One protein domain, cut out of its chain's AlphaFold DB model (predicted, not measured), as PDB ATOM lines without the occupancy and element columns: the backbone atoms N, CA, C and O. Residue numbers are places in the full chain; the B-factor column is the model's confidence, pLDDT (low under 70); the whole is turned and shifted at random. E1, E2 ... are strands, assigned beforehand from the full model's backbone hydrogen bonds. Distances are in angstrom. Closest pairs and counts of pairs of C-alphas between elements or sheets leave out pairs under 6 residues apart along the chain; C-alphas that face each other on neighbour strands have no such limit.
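What this domain is: This is residues 11 to 21, 35 to 122 and 136 to 148 of the 153 residues of an uncharacterized protein of Lyngbya sp. (strain PCC 8106) (UniProt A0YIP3). With little regular structure, the chain winds as a flat, three-sided solenoid of stacked turns, walled by sheets of parallel strands: E2 E5 E8 E10, E3 E6 E9 and E1 E4 E7. Of 112 printed residues, 43 form strands E1 to E10, in order, with no named helix: class all strand. It is compact, radius of gyration of the C-alphas 14.9 A, spans 43 by 36 by 19 A.

Where its parts are: E1 is residues 15-18, beginning at C-alpha (-41.339, 3.159, 9.142); E2 40-43, E3 47-51, E4 53-56, E5 70-74, E6 76-80, E7 84-86, E8 103-107, E9 111-113 and E10 143-147, 13.5 A long, ending at C-alpha (-29.507, -2.514, 32.036).

How they stand to each other: E5 and E8 are parallel at 4 degrees, N 104 and O 70 being 2.8 A apart, within hydrogen-bond range. E3 runs on into E4 at 95 degrees.

The domain as a whole: Links E4 to E5 and E7 to E8 are long. The cuts, residues 22-34 and 123-135, leave C-alpha gaps of 6.8 A and 25.6 A. pLDDT is under 70 for 22 residues.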
ATOM      1  N   THR A  11     -38.655   9.611  17.682       54.28
ATOM      2  CA  THR A  11     -40.028   9.094  17.628       54.28
ATOM      3  C   THR A  11     -40.293   8.641  16.199       54.28
ATOM      4  O   THR A  11     -40.565   9.471  15.333       54.28
ATOM      5  N   GLN A  12     -40.202   7.340  15.929       57.69
ATOM      6  CA  GLN A  12     -40.559   6.791  14.623       57.69
ATOM      7  C   GLN A  12     -42.018   6.324  14.690       57.69
ATOM      8  O   GLN A  12     -42.345   5.360  15.378       57.69
ATOM      9  N   SER A  13     -42.908   7.088  14.049       43.53
ATOM     10  CA  SER A  13     -44.366   6.894  14.130       43.53
ATOM     11  C   SER A  13     -44.922   5.889  13.115       43.53
ATOM     12  O   SER A  13     -46.104   5.568  13.210       43.53
ATOM     13  N   LYS A  14     -44.110   5.497  12.127       53.66
ATOM     14  CA  LYS A  14     -44.351   4.501  11.073       53.66
ATOM     15  C   LYS A  14     -43.102   4.459  10.200       53.66
ATOM     16  O   LYS A  14     -42.643   5.509   9.751       53.66
ATOM     17  N   GLY A  15     -42.524   3.286   9.987       54.22
ATOM     18  CA  GLY A  15     -41.339   3.159   9.142       54.22
ATOM     19  C   GLY A  15     -40.710   1.778   9.204       54.22
ATOM     20  O   GLY A  15     -40.734   1.119  10.244       54.22
ATOM     21  N   THR A  16     -40.135   1.366   8.078       64.12
ATOM     22  CA  THR A  16     -39.368   0.128   7.963       64.12
ATOM     23  C   THR A  16     -37.899   0.478   7.759       64.12
ATOM     24  O   THR A  16     -37.568   1.245   6.855       64.12
ATOM     25  N   ILE A  17     -37.018  -0.072   8.591       68.56
ATOM     26  CA  ILE A  17     -35.575  -0.089   8.344       68.56
ATOM     27  C   ILE A  17     -35.226  -1.528   7.987       68.56
ATOM     28  O   ILE A  17     -35.271  -2.407   8.844       68.56
ATOM     29  N   ASP A  18     -34.922  -1.761   6.713       67.25
ATOM     30  CA  ASP A  18     -34.626  -3.087   6.179       67.25
ATOM     31  C   ASP A  18     -33.185  -3.139   5.663       67.25
ATOM     32  O   ASP A  18     -32.776  -2.323   4.835       67.25
ATOM     33  N   SER A  19     -32.404  -4.084   6.180       67.56
ATOM     34  CA  SER A  19     -31.025  -4.360   5.754       67.56
ATOM     35  C   SER A  19     -30.875  -5.755   5.140       67.56
ATOM     36  O   SER A  19     -29.774  -6.313   5.095       67.56
ATOM     37  N   ARG A  20     -31.993  -6.320   4.664       64.12
ATOM     38  CA  ARG A  20     -32.085  -7.701   4.207       64.12
ATOM     39  C   ARG A  20     -31.247  -8.013   2.967       64.12
ATOM     40  O   ARG A  20     -31.246  -7.267   1.991       64.12
ATOM     41  N   VAL A  21     -30.607  -9.184   2.984       66.50
ATOM     42  CA  VAL A  21     -29.895  -9.776   1.832       66.50
ATOM     43  C   VAL A  21     -30.706 -10.949   1.287       66.50
ATOM     44  O   VAL A  21     -31.165 -11.783   2.061       66.50
ATOM     45  N   GLY A  35     -23.475 -13.555   1.255       69.06
ATOM     46  CA  GLY A  35     -23.601 -12.215   1.816       69.06
ATOM     47  C   GLY A  35     -24.221 -12.194   3.206       69.06
ATOM     48  O   GLY A  35     -25.224 -12.853   3.461       69.06
ATOM     49  N   ASN A  36     -23.632 -11.395   4.092       77.94
ATOM     50  CA  ASN A  36     -24.151 -11.164   5.437       77.94
ATOM     51  C   ASN A  36     -25.107  -9.970   5.429       77.94
ATOM     52  O   ASN A  36     -24.833  -8.971   4.755       77.94
ATOM     53  N   ALA A  37     -26.195 -10.045   6.196       78.81
ATOM     54  CA  ALA A  37     -27.056  -8.885   6.387       78.81
ATOM     55  C   ALA A  37     -26.326  -7.774   7.152       78.81
ATOM     56  O   ALA A  37     -25.450  -8.009   7.989       78.81
ATOM     57  N   GLY A  38     -26.687  -6.534   6.822       77.00
ATOM     58  CA  GLY A  38     -26.129  -5.359   7.476       77.00
ATOM     59  C   GLY A  38     -26.547  -5.293   8.942       77.00
ATOM     60  O   GLY A  38     -27.641  -5.704   9.313       77.00
ATOM     61  N   SER A  39     -25.675  -4.758   9.788       82.69
ATOM     62  CA  SER A  39     -26.011  -4.507  11.189       82.69
ATOM     63  C   SER A  39     -26.717  -3.163  11.338       82.69
ATOM     64  O   SER A  39     -26.362  -2.189  10.667       82.69
ATOM     65  N   ILE A  40     -27.706  -3.101  12.225       83.88
ATOM     66  CA  ILE A  40     -28.481  -1.887  12.494       83.88
ATOM     67  C   ILE A  40     -28.176  -1.434  13.916       83.88
ATOM     68  O   ILE A  40     -28.492  -2.140  14.870       83.88
ATOM     69  N   THR A  41     -27.608  -0.239  14.065       84.25
ATOM     70  CA  THR A  41     -27.299   0.339  15.379       84.25
ATOM     71  C   THR A  41     -28.035   1.659  15.568       84.25
ATOM     72  O   THR A  41     -27.878   2.587  14.774       84.25
ATOM     73  N   PHE A  42     -28.793   1.770  16.657       84.62
ATOM     74  CA  PHE A  42     -29.395   3.018  17.117       84.62
ATOM     75  C   PHE A  42     -28.644   3.535  18.336       84.62
ATOM     76  O   PHE A  42     -28.539   2.842  19.343       84.62
ATOM     77  N   ASN A  43     -28.176   4.781  18.261       84.50
ATOM     78  CA  ASN A  43     -27.529   5.475  19.369       84.50
ATOM     79  C   ASN A  43     -28.358   6.698  19.752       84.50
ATOM     80  O   ASN A  43     -28.289   7.736  19.095       84.50
ATOM     81  N   ILE A  44     -29.166   6.553  20.799       84.06
ATOM     82  CA  ILE A  44     -30.102   7.567  21.282       84.06
ATOM     83  C   ILE A  44     -29.739   7.919  22.726       84.06
ATOM     84  O   ILE A  44     -29.484   7.067  23.579       84.06
ATOM     85  N   THR A  45     -29.663   9.211  23.024       84.12
ATOM     86  CA  THR A  45     -29.228   9.685  24.342       84.12
ATOM     87  C   THR A  45     -30.338   9.581  25.383       84.12
ATOM     88  O   THR A  45     -30.101   9.022  26.457       84.12
ATOM     89  N   GLU A  46     -31.547  10.054  25.064       86.31
ATOM     90  CA  GLU A  46     -32.652  10.143  26.028       86.31
ATOM     91  C   GLU A  46     -33.705   9.054  25.832       86.31
ATOM     92  O   GLU A  46     -33.804   8.145  26.651       86.31
ATOM     93  N   SER A  47     -34.521   9.124  24.778       85.19
ATOM     94  CA  SER A  47     -35.626   8.181  24.597       85.19
ATOM     95  C   SER A  47     -35.918   7.862  23.133       85.19
ATOM     96  O   SER A  47     -35.864   8.726  22.255       85.19
ATOM     97  N   MET A  48     -36.240   6.591  22.897       85.56
ATOM     98  CA  MET A  48     -36.657   6.041  21.614       85.56
ATOM     99  C   MET A  48     -38.102   5.565  21.725       85.56
ATOM    100  O   MET A  48     -38.459   4.861  22.670       85.56
ATOM    101  N   THR A  49     -38.936   5.930  20.758       87.00
ATOM    102  CA  THR A  49     -40.281   5.366  20.610       87.00
ATOM    103  C   THR A  49     -40.433   4.770  19.220       87.00
ATOM    104  O   THR A  49     -40.311   5.479  18.222       87.00
ATOM    105  N   LEU A  50     -40.720   3.473  19.186       84.44
ATOM    106  CA  LEU A  50     -41.087   2.705  18.006       84.44
ATOM    107  C   LEU A  50     -42.601   2.488  18.045       84.44
ATOM    108  O   LEU A  50     -43.117   1.886  18.987       84.44
ATOM    109  N   ASN A  51     -43.317   3.028  17.063       85.69
ATOM    110  CA  ASN A  51     -44.754   2.833  16.909       85.69
ATOM    111  C   ASN A  51     -45.039   2.291  15.510       85.69
ATOM    112  O   ASN A  51     -44.687   2.961  14.540       85.69
ATOM    113  N   GLU A  52     -45.654   1.108  15.414       83.75
ATOM    114  CA  GLU A  52     -45.882   0.420  14.132       83.75
ATOM    115  C   GLU A  52     -44.595   0.372  13.268       83.75
ATOM    116  O   GLU A  52     -44.621   0.615  12.059       83.75
ATOM    117  N   ALA A  53     -43.438   0.143  13.905       83.31
ATOM    118  CA  ALA A  53     -42.127   0.195  13.258       83.31
ATOM    119  C   ALA A  53     -41.533  -1.204  13.064       83.31
ATOM    120  O   ALA A  53     -41.619  -2.045  13.957       83.31
ATOM    121  N   TYR A  54     -40.884  -1.429  11.922       84.50
ATOM    122  CA  TYR A  54     -40.287  -2.716  11.561       84.50
ATOM    123  C   TYR A  54     -38.792  -2.539  11.299       84.50
ATOM    124  O   TYR A  54     -38.405  -1.803  10.392       84.50
ATOM    125  N   ILE A  55     -37.948  -3.199  12.084       85.00
ATOM    126  CA  ILE A  55     -36.493  -3.170  11.924       85.00
ATOM    127  C   ILE A  55     -36.042  -4.588  11.600       85.00
ATOM    128  O   ILE A  55     -36.153  -5.469  12.445       85.00
ATOM    129  N   ASN A  56     -35.538  -4.796  10.385       84.44
ATOM    130  CA  ASN A  56     -35.172  -6.109   9.868       84.44
ATOM    131  C   ASN A  56     -33.682  -6.149   9.496       84.44
ATOM    132  O   ASN A  56     -33.206  -5.370   8.664       84.44
ATOM    133  N   ALA A  57     -32.960  -7.101  10.079       83.12
ATOM    134  CA  ALA A  57     -31.569  -7.429   9.771       83.12
ATOM    135  C   ALA A  57     -31.434  -8.873   9.271       83.12
ATOM    136  O   ALA A  57     -30.523  -9.610   9.646       83.12
ATOM    137  N   ASN A  58     -32.385  -9.274   8.427       83.69
ATOM    138  CA  ASN A  58     -32.595 -10.667   8.057       83.69
ATOM    139  C   ASN A  58     -31.782 -11.075   6.823       83.69
ATOM    140  O   ASN A  58     -31.587 -10.267   5.920       83.69
ATOM    141  N   ILE A  59     -31.428 -12.349   6.685       83.44
ATOM    142  CA  ILE A  59     -31.061 -12.913   5.376       83.44
ATOM    143  C   ILE A  59     -32.178 -13.804   4.838       83.44
ATOM    144  O   ILE A  59     -32.934 -14.410   5.594       83.44
ATOM    145  N   GLY A  60     -32.320 -13.821   3.518       78.69
ATOM    146  CA  GLY A  60     -33.327 -14.587   2.797       78.69
ATOM    147  C   GLY A  60     -32.852 -15.960   2.336       78.69
ATOM    148  O   GLY A  60     -31.685 -16.319   2.482       78.69
ATOM    149  N   ASN A  61     -33.776 -16.700   1.717       75.94
ATOM    150  CA  ASN A  61     -33.529 -18.049   1.214       75.94
ATOM    151  C   ASN A  61     -32.386 -18.062   0.201       75.94
ATOM    152  O   ASN A  61     -32.171 -17.087  -0.527       75.94
ATOM    153  N   ASN A  62     -31.706 -19.206   0.109       73.75
ATOM    154  CA  ASN A  62     -30.657 -19.457  -0.883       73.75
ATOM    155  C   ASN A  62     -29.471 -18.472  -0.793       73.75
ATOM    156  O   ASN A  62     -28.751 -18.277  -1.777       73.75
ATOM    157  N   VAL A  63     -29.268 -17.862   0.381       74.88
ATOM    158  CA  VAL A  63     -28.095 -17.053   0.727       74.88
ATOM    159  C   VAL A  63     -27.225 -17.837   1.699       74.88
ATOM    160  O   VAL A  63     -27.714 -18.344   2.707       74.88
ATOM    161  N   LEU A  64     -25.930 -17.901   1.410       79.88
ATOM    162  CA  LEU A  64     -24.929 -18.311   2.387       79.88
ATOM    163  C   LEU A  64     -24.390 -17.075   3.100       79.88
ATOM    164  O   LEU A  64     -23.744 -16.219   2.494       79.88
ATOM    165  N   GLY A  65     -24.671 -16.971   4.387       77.75
ATOM    166  CA  GLY A  65     -24.251 -15.845   5.200       77.75
ATOM    167  C   GLY A  65     -24.952 -15.863   6.542       77.75
ATOM    168  O   GLY A  65     -25.712 -16.780   6.845       77.75
ATOM    169  N   ASN A  66     -24.696 -14.827   7.326       84.12
ATOM    170  CA  ASN A  66     -25.298 -14.639   8.636       84.12
ATOM    171  C   ASN A  66     -26.213 -13.421   8.632       84.12
ATOM    172  O   ASN A  66     -25.967 -12.430   7.930       84.12
ATOM    173  N   SER A  67     -27.253 -13.486   9.454       86.00
ATOM    174  CA  SER A  67     -28.089 -12.330   9.740       86.00
ATOM    175  C   SER A  67     -27.323 -11.287  10.543       86.00
ATOM    176  O   SER A  67     -26.404 -11.583  11.311       86.00
ATOM    177  N   GLY A  68     -27.666 -10.026  10.308       84.31
ATOM    178  CA  GLY A  68     -26.993  -8.886  10.907       84.31
ATOM    179  C   GLY A  68     -27.520  -8.649  12.311       84.31
ATOM    180  O   GLY A  68     -28.697  -8.851  12.582       84.31
ATOM    181  N   PHE A  69     -26.684  -8.187  13.232       88.12
ATOM    182  CA  PHE A  69     -27.171  -7.867  14.571       88.12
ATOM    183  C   PHE A  69     -27.937  -6.533  14.598       88.12
ATOM    184  O   PHE A  69     -27.652  -5.611  13.826       88.12
ATOM    185  N   ILE A  70     -28.881  -6.421  15.529       88.31
ATOM    186  CA  ILE A  70     -29.585  -5.176  15.851       88.31
ATOM    187  C   ILE A  70     -29.119  -4.723  17.227       88.31
ATOM    188  O   ILE A  70     -29.243  -5.459  18.202       88.31
ATOM    189  N   GLU A  71     -28.615  -3.501  17.334       89.62
ATOM    190  CA  GLU A  71     -28.233  -2.896  18.603       89.62
ATOM    191  C   GLU A  71     -29.018  -1.604  18.843       89.62
ATOM    192  O   GLU A  71     -28.987  -0.680  18.033       89.62
ATOM    193  N   ILE A  72     -29.704  -1.515  19.982       88.31
ATOM    194  CA  ILE A  72     -30.372  -0.289  20.423       88.31
ATOM    195  C   ILE A  72     -29.728   0.186  21.717       88.31
ATOM    196  O   ILE A  72     -29.899  -0.434  22.764       88.31
ATOM    197  N   GLN A  73     -29.046   1.324  21.659       89.81
ATOM    198  CA  GLN A  73     -28.570   2.051  22.826       89.81
ATOM    199  C   GLN A  73     -29.488   3.251  23.063       89.81
ATOM    200  O   GLN A  73     -29.549   4.163  22.240       89.81
ATOM    201  N   SER A  74     -30.220   3.255  24.179       87.25
ATOM    202  CA  SER A  74     -31.128   4.354  24.532       87.25
ATOM    203  C   SER A  74     -31.187   4.597  26.040       87.25
ATOM    204  O   SER A  74     -30.917   3.707  26.848       87.25
ATOM    205  N   GLY A  75     -31.563   5.810  26.454       87.38
ATOM    206  CA  GLY A  75     -31.953   6.058  27.842       87.38
ATOM    207  C   GLY A  75     -33.216   5.266  28.196       87.38
ATOM    208  O   GLY A  75     -33.175   4.430  29.091       87.38
ATOM    209  N   SER A  76     -34.290   5.442  27.428       86.94
ATOM    210  CA  SER A  76     -35.532   4.658  27.515       86.94
ATOM    211  C   SER A  76     -35.977   4.169  26.134       86.94
ATOM    212  O   SER A  76     -35.758   4.859  25.136       86.94
ATOM    213  N   LEU A  77     -36.622   3.006  26.058       86.94
ATOM    214  CA  LEU A  77     -37.198   2.458  24.824       86.94
ATOM    215  C   LEU A  77     -38.667   2.097  25.050       86.94
ATOM    216  O   LEU A  77     -38.979   1.329  25.955       86.94
ATOM    217  N   LEU A  78     -39.549   2.638  24.211       87.50
ATOM    218  CA  LEU A  78     -40.957   2.259  24.118       87.50
ATOM    219  C   LEU A  78     -41.214   1.641  22.744       87.50
ATOM    220  O   LEU A  78     -41.028   2.313  21.731       87.50
ATOM    221  N   MET A  79     -41.664   0.392  22.704       87.06
ATOM    222  CA  MET A  79     -42.151  -0.261  21.490       87.06
ATOM    223  C   MET A  79     -43.655  -0.462  21.602       87.06
ATOM    224  O   MET A  79     -44.112  -1.042  22.580       87.06
ATOM    225  N   ARG A  80     -44.422   0.012  20.619       85.50
ATOM    226  CA  ARG A  80     -45.888  -0.069  20.609       85.50
ATOM    227  C   ARG A  80     -46.467  -0.240  19.208       85.50
ATOM    228  O   ARG A  80     -45.735  -0.165  18.219       85.50
ATOM    229  N   GLY A  81     -47.773  -0.490  19.127       81.69
ATOM    230  CA  GLY A  81     -48.481  -0.599  17.848       81.69
ATOM    231  C   GLY A  81     -47.996  -1.771  16.989       81.69
ATOM    232  O   GLY A  81     -47.912  -1.654  15.777       81.69
ATOM    233  N   GLY A  82     -47.575  -2.882  17.599       82.38
ATOM    234  CA  GLY A  82     -47.083  -4.043  16.849       82.38
ATOM    235  C   GLY A  82     -45.699  -3.870  16.230       82.38
ATOM    236  O   GLY A  82     -45.424  -4.465  15.191       82.38
ATOM    237  N   SER A  83     -44.839  -3.055  16.845       85.94
ATOM    238  CA  SER A  83     -43.466  -2.851  16.371       85.94
ATOM    239  C   SER A  83     -42.628  -4.130  16.471       85.94
ATOM    240  O   SER A  83     -42.720  -4.855  17.461       85.94
ATOM    241  N   GLN A  84     -41.773  -4.389  15.483       87.19
ATOM    242  CA  GLN A  84     -40.979  -5.615  15.397       87.19
ATOM    243  C   GLN A  84     -39.493  -5.328  15.177       87.19
ATOM    244  O   GLN A  84     -39.134  -4.481  14.357       87.19
ATOM    245  N   LEU A  85     -38.641  -6.055  15.901       87.75
ATOM    246  CA  LEU A  85     -37.199  -6.132  15.669       87.75
ATOM    247  C   LEU A  85     -36.858  -7.564  15.266       87.75
ATOM    248  O   LEU A  85     -36.972  -8.468  16.089       87.75
ATOM    249  N   ASN A  86     -36.421  -7.764  14.033       88.00
ATOM    250  CA  ASN A  86     -36.196  -9.093  13.488       88.00
ATOM    251  C   ASN A  86     -34.755  -9.205  13.000       88.00
ATOM    252  O   ASN A  86     -34.286  -8.371  12.223       88.00
ATOM    253  N   SER A  87     -34.063 -10.243  13.450       88.19
ATOM    254  CA  SER A  87     -32.765 -10.650  12.917       88.19
ATOM    255  C   SER A  87     -32.789 -12.141  12.578       88.19
ATOM    256  O   SER A  87     -32.030 -12.965  13.088       88.19
ATOM    257  N   ASN A  88     -33.737 -12.496  11.718       88.12
ATOM    258  CA  ASN A  88     -33.999 -13.872  11.329       88.12
ATOM    259  C   ASN A  88     -33.136 -14.278  10.138       88.12
ATOM    260  O   ASN A  88     -32.788 -13.440   9.306       88.12
ATOM    261  N   THR A  89     -32.818 -15.557  10.008       86.69
ATOM    262  CA  THR A  89     -32.190 -16.115   8.805       86.69
ATOM    263  C   THR A  89     -33.114 -17.139   8.184       86.69
ATOM    264  O   THR A  89     -33.672 -17.968   8.883       86.69
ATOM    265  N   SER A  90     -33.263 -17.119   6.869       83.69
ATOM    266  CA  SER A  90     -33.884 -18.225   6.137       83.69
ATOM    267  C   SER A  90     -32.906 -18.851   5.133       83.69
ATOM    268  O   SER A  90     -33.302 -19.564   4.214       83.69
ATOM    269  N   GLY A  91     -31.615 -18.542   5.290       78.44
ATOM    270  CA  GLY A  91     -30.514 -19.015   4.458       78.44
ATOM    271  C   GLY A  91     -29.713 -20.151   5.101       78.44
ATOM    272  O   GLY A  91     -30.112 -20.752   6.096       78.44
ATOM    273  N   GLY A  92     -28.540 -20.423   4.537       77.38
ATOM    274  CA  GLY A  92     -27.644 -21.488   4.984       77.38
ATOM    275  C   GLY A  92     -27.817 -22.809   4.234       77.38
ATOM    276  O   GLY A  92     -28.755 -23.012   3.463       77.38
ATOM    277  N   SER A  93     -26.856 -23.703   4.435       79.25
ATOM    278  CA  SER A  93     -26.824 -25.058   3.886       79.25
ATOM    279  C   SER A  93     -26.260 -26.040   4.918       79.25
ATOM    280  O   SER A  93     -25.714 -25.630   5.940       79.25
ATOM    281  N   PHE A  94     -26.345 -27.345   4.648       78.94
ATOM    282  CA  PHE A  94     -25.696 -28.358   5.493       78.94
ATOM    283  C   PHE A  94     -24.171 -28.193   5.565       78.94
ATOM    284  O   PHE A  94     -23.567 -28.536   6.576       78.94
ATOM    285  N   GLU A  95     -23.553 -27.671   4.504       80.81
ATOM    286  CA  GLU A  95     -22.108 -27.425   4.450       80.81
ATOM    287  C   GLU A  95     -21.722 -26.088   5.096       80.81
ATOM    288  O   GLU A  95     -20.622 -25.946   5.628       80.81
ATOM    289  N   GLN A  96     -22.620 -25.100   5.048       79.25
ATOM    290  CA  GLN A  96     -22.433 -23.766   5.610       79.25
ATOM    291  C   GLN A  96     -23.733 -23.289   6.273       79.25
ATOM    292  O   GLN A  96     -24.524 -22.576   5.643       79.25
ATOM    293  N   PRO A  97     -23.979 -23.688   7.534       81.00
ATOM    294  CA  PRO A  97     -25.136 -23.222   8.281       81.00
ATOM    295  C   PRO A  97     -25.057 -21.707   8.484       81.00
ATOM    296  O   PRO A  97     -23.984 -21.144   8.702       81.00
ATOM    297  N   SER A  98     -26.207 -21.049   8.406       84.88
ATOM    298  CA  SER A  98     -26.345 -19.631   8.726       84.88
ATOM    299  C   SER A  98     -26.489 -19.421  10.233       84.88
ATOM    300  O   SER A  98     -26.875 -20.322  10.970       84.88
ATOM    301  N   GLN A  99     -26.193 -18.221  10.712       88.00
ATOM    302  CA  GLN A  99     -26.535 -17.811  12.074       88.00
ATOM    303  C   GLN A  99     -27.547 -16.674  12.009       88.00
ATOM    304  O   GLN A  99     -27.306 -15.666  11.334       88.00
ATOM    305  N   ALA A 100     -28.678 -16.829  12.701       87.25
ATOM    306  CA  ALA A 100     -29.563 -15.706  12.985       87.25
ATOM    307  C   ALA A 100     -28.805 -14.677  13.838       87.25
ATOM    308  O   ALA A 100     -27.929 -15.011  14.640       87.25
ATOM    309  N   GLY A 101     -29.095 -13.398  13.625       86.19
ATOM    310  CA  GLY A 101     -28.305 -12.340  14.227       86.19
ATOM    311  C   GLY A 101     -28.789 -12.036  15.636       86.19
ATOM    312  O   GLY A 101     -29.901 -12.362  16.046       86.19
ATOM    313  N   GLU A 102     -27.916 -11.408  16.414       90.06
ATOM    314  CA  GLU A 102     -28.217 -11.056  17.797       90.06
ATOM    315  C   GLU A 102     -29.018  -9.749  17.867       90.06
ATOM    316  O   GLU A 102     -28.700  -8.782  17.172       90.06
ATOM    317  N   VAL A 103     -30.004  -9.671  18.761       89.75
ATOM    318  CA  VAL A 103     -30.650  -8.401  19.120       89.75
ATOM    319  C   VAL A 103     -30.179  -7.984  20.508       89.75
ATOM    320  O   VAL A 103     -30.456  -8.653  21.502       89.75
ATOM    321  N   ARG A 104     -29.477  -6.851  20.588       90.81
ATOM    322  CA  ARG A 104     -28.976  -6.258  21.831       90.81
ATOM    323  C   ARG A 104     -29.727  -4.980  22.158       90.81
ATOM    324  O   ARG A 104     -29.691  -4.006  21.411       90.81
ATOM    325  N   LEU A 105     -30.351  -4.955  23.327       89.50
ATOM    326  CA  LEU A 105     -30.968  -3.760  23.889       89.50
ATOM    327  C   LEU A 105     -30.122  -3.275  25.061       89.50
ATOM    328  O   LEU A 105     -30.023  -3.955  26.076       89.50
ATOM    329  N   ASN A 106     -29.519  -2.099  24.949       90.12
ATOM    330  CA  ASN A 106     -28.803  -1.442  26.034       90.12
ATOM    331  C   ASN A 106     -29.604  -0.220  26.489       90.12
ATOM    332  O   ASN A 106     -29.473   0.880  25.944       90.12
ATOM    333  N   ILE A 107     -30.478  -0.445  27.471       88.69
ATOM    334  CA  ILE A 107     -31.447   0.546  27.936       88.69
ATOM    335  C   ILE A 107     -31.091   0.979  29.356       88.69
ATOM    336  O   ILE A 107     -30.993   0.158  30.271       88.69
ATOM    337  N   ARG A 108     -30.878   2.284  29.561       88.44
ATOM    338  CA  ARG A 108     -30.392   2.807  30.853       88.44
ATOM    339  C   ARG A 108     -31.488   2.857  31.920       88.44
ATOM    340  O   ARG A 108     -31.244   2.499  33.069       88.44
ATOM    341  N   ALA A 109     -32.683   3.300  31.549       87.00
ATOM    342  CA  ALA A 109     -33.784   3.574  32.462       87.00
ATOM    343  C   ALA A 109     -34.892   2.518  32.348       87.00
ATOM    344  O   ALA A 109     -34.961   1.625  33.202       87.00
ATOM    345  N   HIS A 110     -35.726   2.606  31.300       84.69
ATOM    346  CA  HIS A 110     -36.923   1.776  31.127       84.69
ATOM    347  C   HIS A 110     -37.064   1.231  29.702       84.69
ATOM    348  O   HIS A 110     -36.976   1.985  28.732       84.69
ATOM    349  N   LEU A 111     -37.335  -0.072  29.600       86.44
ATOM    350  CA  LEU A 111     -37.781  -0.761  28.390       86.44
ATOM    351  C   LEU A 111     -39.268  -1.097  28.556       86.44
ATOM    352  O   LEU A 111     -39.612  -1.830  29.480       86.44
ATOM    353  N   ASN A 112     -40.128  -0.564  27.691       87.38
ATOM    354  CA  ASN A 112     -41.564  -0.836  27.679       87.38
ATOM    355  C   ASN A 112     -41.977  -1.435  26.326       87.38
ATOM    356  O   ASN A 112     -41.682  -0.861  25.277       87.38
ATOM    357  N   LEU A 113     -42.646  -2.588  26.362       85.00
ATOM    358  CA  LEU A 113     -43.143  -3.314  25.194       85.00
ATOM    359  C   LEU A 113     -44.669  -3.383  25.286       85.00
ATOM    360  O   LEU A 113     -45.229  -4.224  25.984       85.00
ATOM    361  N   GLU A 114     -45.345  -2.491  24.577       84.88
ATOM    362  CA  GLU A 114     -46.799  -2.435  24.503       84.88
ATOM    363  C   GLU A 114     -47.255  -3.201  23.260       84.88
ATOM    364  O   GLU A 114     -47.137  -2.741  22.124       84.88
ATOM    365  N   GLY A 115     -47.744  -4.421  23.453       67.12
ATOM    366  CA  GLY A 115     -48.448  -5.143  22.397       67.12
ATOM    367  C   GLY A 115     -49.893  -4.667  22.307       67.12
ATOM    368  O   GLY A 115     -50.540  -4.456  23.333       67.12
ATOM    369  N   LEU A 116     -50.432  -4.561  21.094       64.44
ATOM    370  CA  LEU A 116     -51.880  -4.625  20.942       64.44
ATOM    371  C   LEU A 116     -52.239  -6.109  21.035       64.44
ATOM    372  O   LEU A 116     -51.719  -6.935  20.283       64.44
ATOM    373  N   GLY A 117     -53.037  -6.462  22.044       53.41
ATOM    374  CA  GLY A 117     -53.462  -7.841  22.275       53.41
ATOM    375  C   GLY A 117     -54.131  -8.452  21.040       53.41
ATOM    376  O   GLY A 117     -54.537  -7.755  20.110       53.41
ATOM    377  N   THR A 118     -54.295  -9.774  21.044       54.41
ATOM    378  CA  THR A 118     -54.883 -10.568  19.945       54.41
ATOM    379  C   THR A 118     -56.351 -10.242  19.632       54.41
ATOM    380  O   THR A 118     -56.977 -10.927  18.829       54.41
ATOM    381  N   THR A 119     -56.920  -9.223  20.276       54.62
ATOM    382  CA  THR A 119     -58.284  -8.729  20.071       54.62
ATOM    383  C   THR A 119     -58.428  -7.850  18.827       54.62
ATOM    384  O   THR A 119     -59.553  -7.615  18.396       54.62
ATOM    385  N   VAL A 120     -57.324  -7.393  18.224       59.94
ATOM    386  CA  VAL A 120     -57.318  -6.670  16.941       59.94
ATOM    387  C   VAL A 120     -56.670  -7.561  15.882       59.94
ATOM    388  O   VAL A 120     -55.555  -8.036  16.082       59.94
ATOM    389  N   TYR A 121     -57.372  -7.813  14.773       49.56
ATOM    390  CA  TYR A 121     -56.866  -8.594  13.640       49.56
ATOM    391  C   TYR A 121     -56.465  -7.648  12.494       49.56
ATOM    392  O   TYR A 121     -57.281  -6.807  12.111       49.56
ATOM    393  N   PRO A 122     -55.252  -7.771  11.921       56.50
ATOM    394  CA  PRO A 122     -54.200  -8.719  12.292       56.50
ATOM    395  C   PRO A 122     -53.571  -8.375  13.650       56.50
ATOM    396  O   PRO A 122     -53.473  -7.205  14.014       56.50
ATOM    397  N   GLY A 136     -34.310 -22.245   6.126       75.50
ATOM    398  CA  GLY A 136     -32.980 -21.976   6.652       75.50
ATOM    399  C   GLY A 136     -32.364 -23.192   7.344       75.50
ATOM    400  O   GLY A 136     -33.052 -23.984   7.987       75.50
ATOM    401  N   ILE A 137     -31.047 -23.327   7.224       81.44
ATOM    402  CA  ILE A 137     -30.236 -24.273   7.996       81.44
ATOM    403  C   ILE A 137     -29.268 -23.426   8.807       81.44
ATOM    404  O   ILE A 137     -28.496 -22.659   8.226       81.44
ATOM    405  N   GLY A 138     -29.324 -23.516  10.134       82.12
ATOM    406  CA  GLY A 138     -28.578 -22.590  10.969       82.12
ATOM    407  C   GLY A 138     -28.816 -22.699  12.464       82.12
ATOM    408  O   GLY A 138     -29.579 -23.546  12.923       82.12
ATOM    409  N   GLU A 139     -28.160 -21.809  13.201       86.56
ATOM    410  CA  GLU A 139     -28.389 -21.594  14.631       86.56
ATOM    411  C   GLU A 139     -29.207 -20.318  14.857       86.56
ATOM    412  O   GLU A 139     -29.000 -19.301  14.183       86.56
ATOM    413  N   ASP A 140     -30.121 -20.371  15.827       84.12
ATOM    414  CA  ASP A 140     -30.885 -19.207  16.266       84.12
ATOM    415  C   ASP A 140     -29.976 -18.158  16.918       84.12
ATOM    416  O   ASP A 140     -28.977 -18.463  17.577       84.12
ATOM    417  N   GLY A 141     -30.357 -16.893  16.759       83.25
ATOM    418  CA  GLY A 141     -29.671 -15.788  17.405       83.25
ATOM    419  C   GLY A 141     -30.100 -15.654  18.863       83.25
ATOM    420  O   GLY A 141     -30.979 -16.356  19.364       83.25
ATOM    421  N   GLN A 142     -29.483 -14.709  19.566       86.31
ATOM    422  CA  GLN A 142     -29.850 -14.401  20.946       86.31
ATOM    423  C   GLN A 142     -30.498 -13.024  21.045       86.31
ATOM    424  O   GLN A 142     -30.092 -12.070  20.383       86.31
ATOM    425  N   VAL A 143     -31.455 -12.897  21.960       86.00
ATOM    426  CA  VAL A 143     -31.968 -11.600  22.403       86.00
ATOM    427  C   VAL A 143     -31.364 -11.295  23.769       86.00
ATOM    428  O   VAL A 143     -31.627 -11.996  24.745       86.00
ATOM    429  N   LYS A 144     -30.549 -10.239  23.854       85.94
ATOM    430  CA  LYS A 144     -29.925  -9.793  25.105       85.94
ATOM    431  C   LYS A 144     -30.398  -8.399  25.473       85.94
ATOM    432  O   LYS A 144     -30.304  -7.461  24.685       85.94
ATOM    433  N   SER A 145     -30.863  -8.251  26.709       81.94
ATOM    434  CA  SER A 145     -31.210  -6.958  27.291       81.94
ATOM    435  C   SER A 145     -30.256  -6.638  28.434       81.94
ATOM    436  O   SER A 145     -30.142  -7.390  29.401       81.94
ATOM    437  N   TYR A 146     -29.565  -5.513  28.313       79.88
ATOM    438  CA  TYR A 146     -28.643  -4.985  29.300       79.88
ATOM    439  C   TYR A 146     -29.251  -3.746  29.937       79.88
ATOM    440  O   TYR A 146     -29.660  -2.802  29.257       79.88
ATOM    441  N   ARG A 147     -29.234  -3.723  31.269       68.94
ATOM    442  CA  ARG A 147     -29.507  -2.514  32.036       68.94
ATOM    443  C   ARG A 147     -28.179  -1.919  32.473       68.94
ATOM    444  O   ARG A 147     -27.515  -2.473  33.349       68.94
ATOM    445  N   SER A 148     -27.778  -0.810  31.856       53.31
ATOM    446  CA  SER A 148     -26.546  -0.114  32.232       53.31
ATOM    447  C   SER A 148     -26.708   0.483  33.634       53.31
ATOM    448  O   SER A 148     -27.274   1.561  33.808       53.31
TER     449      SER A 148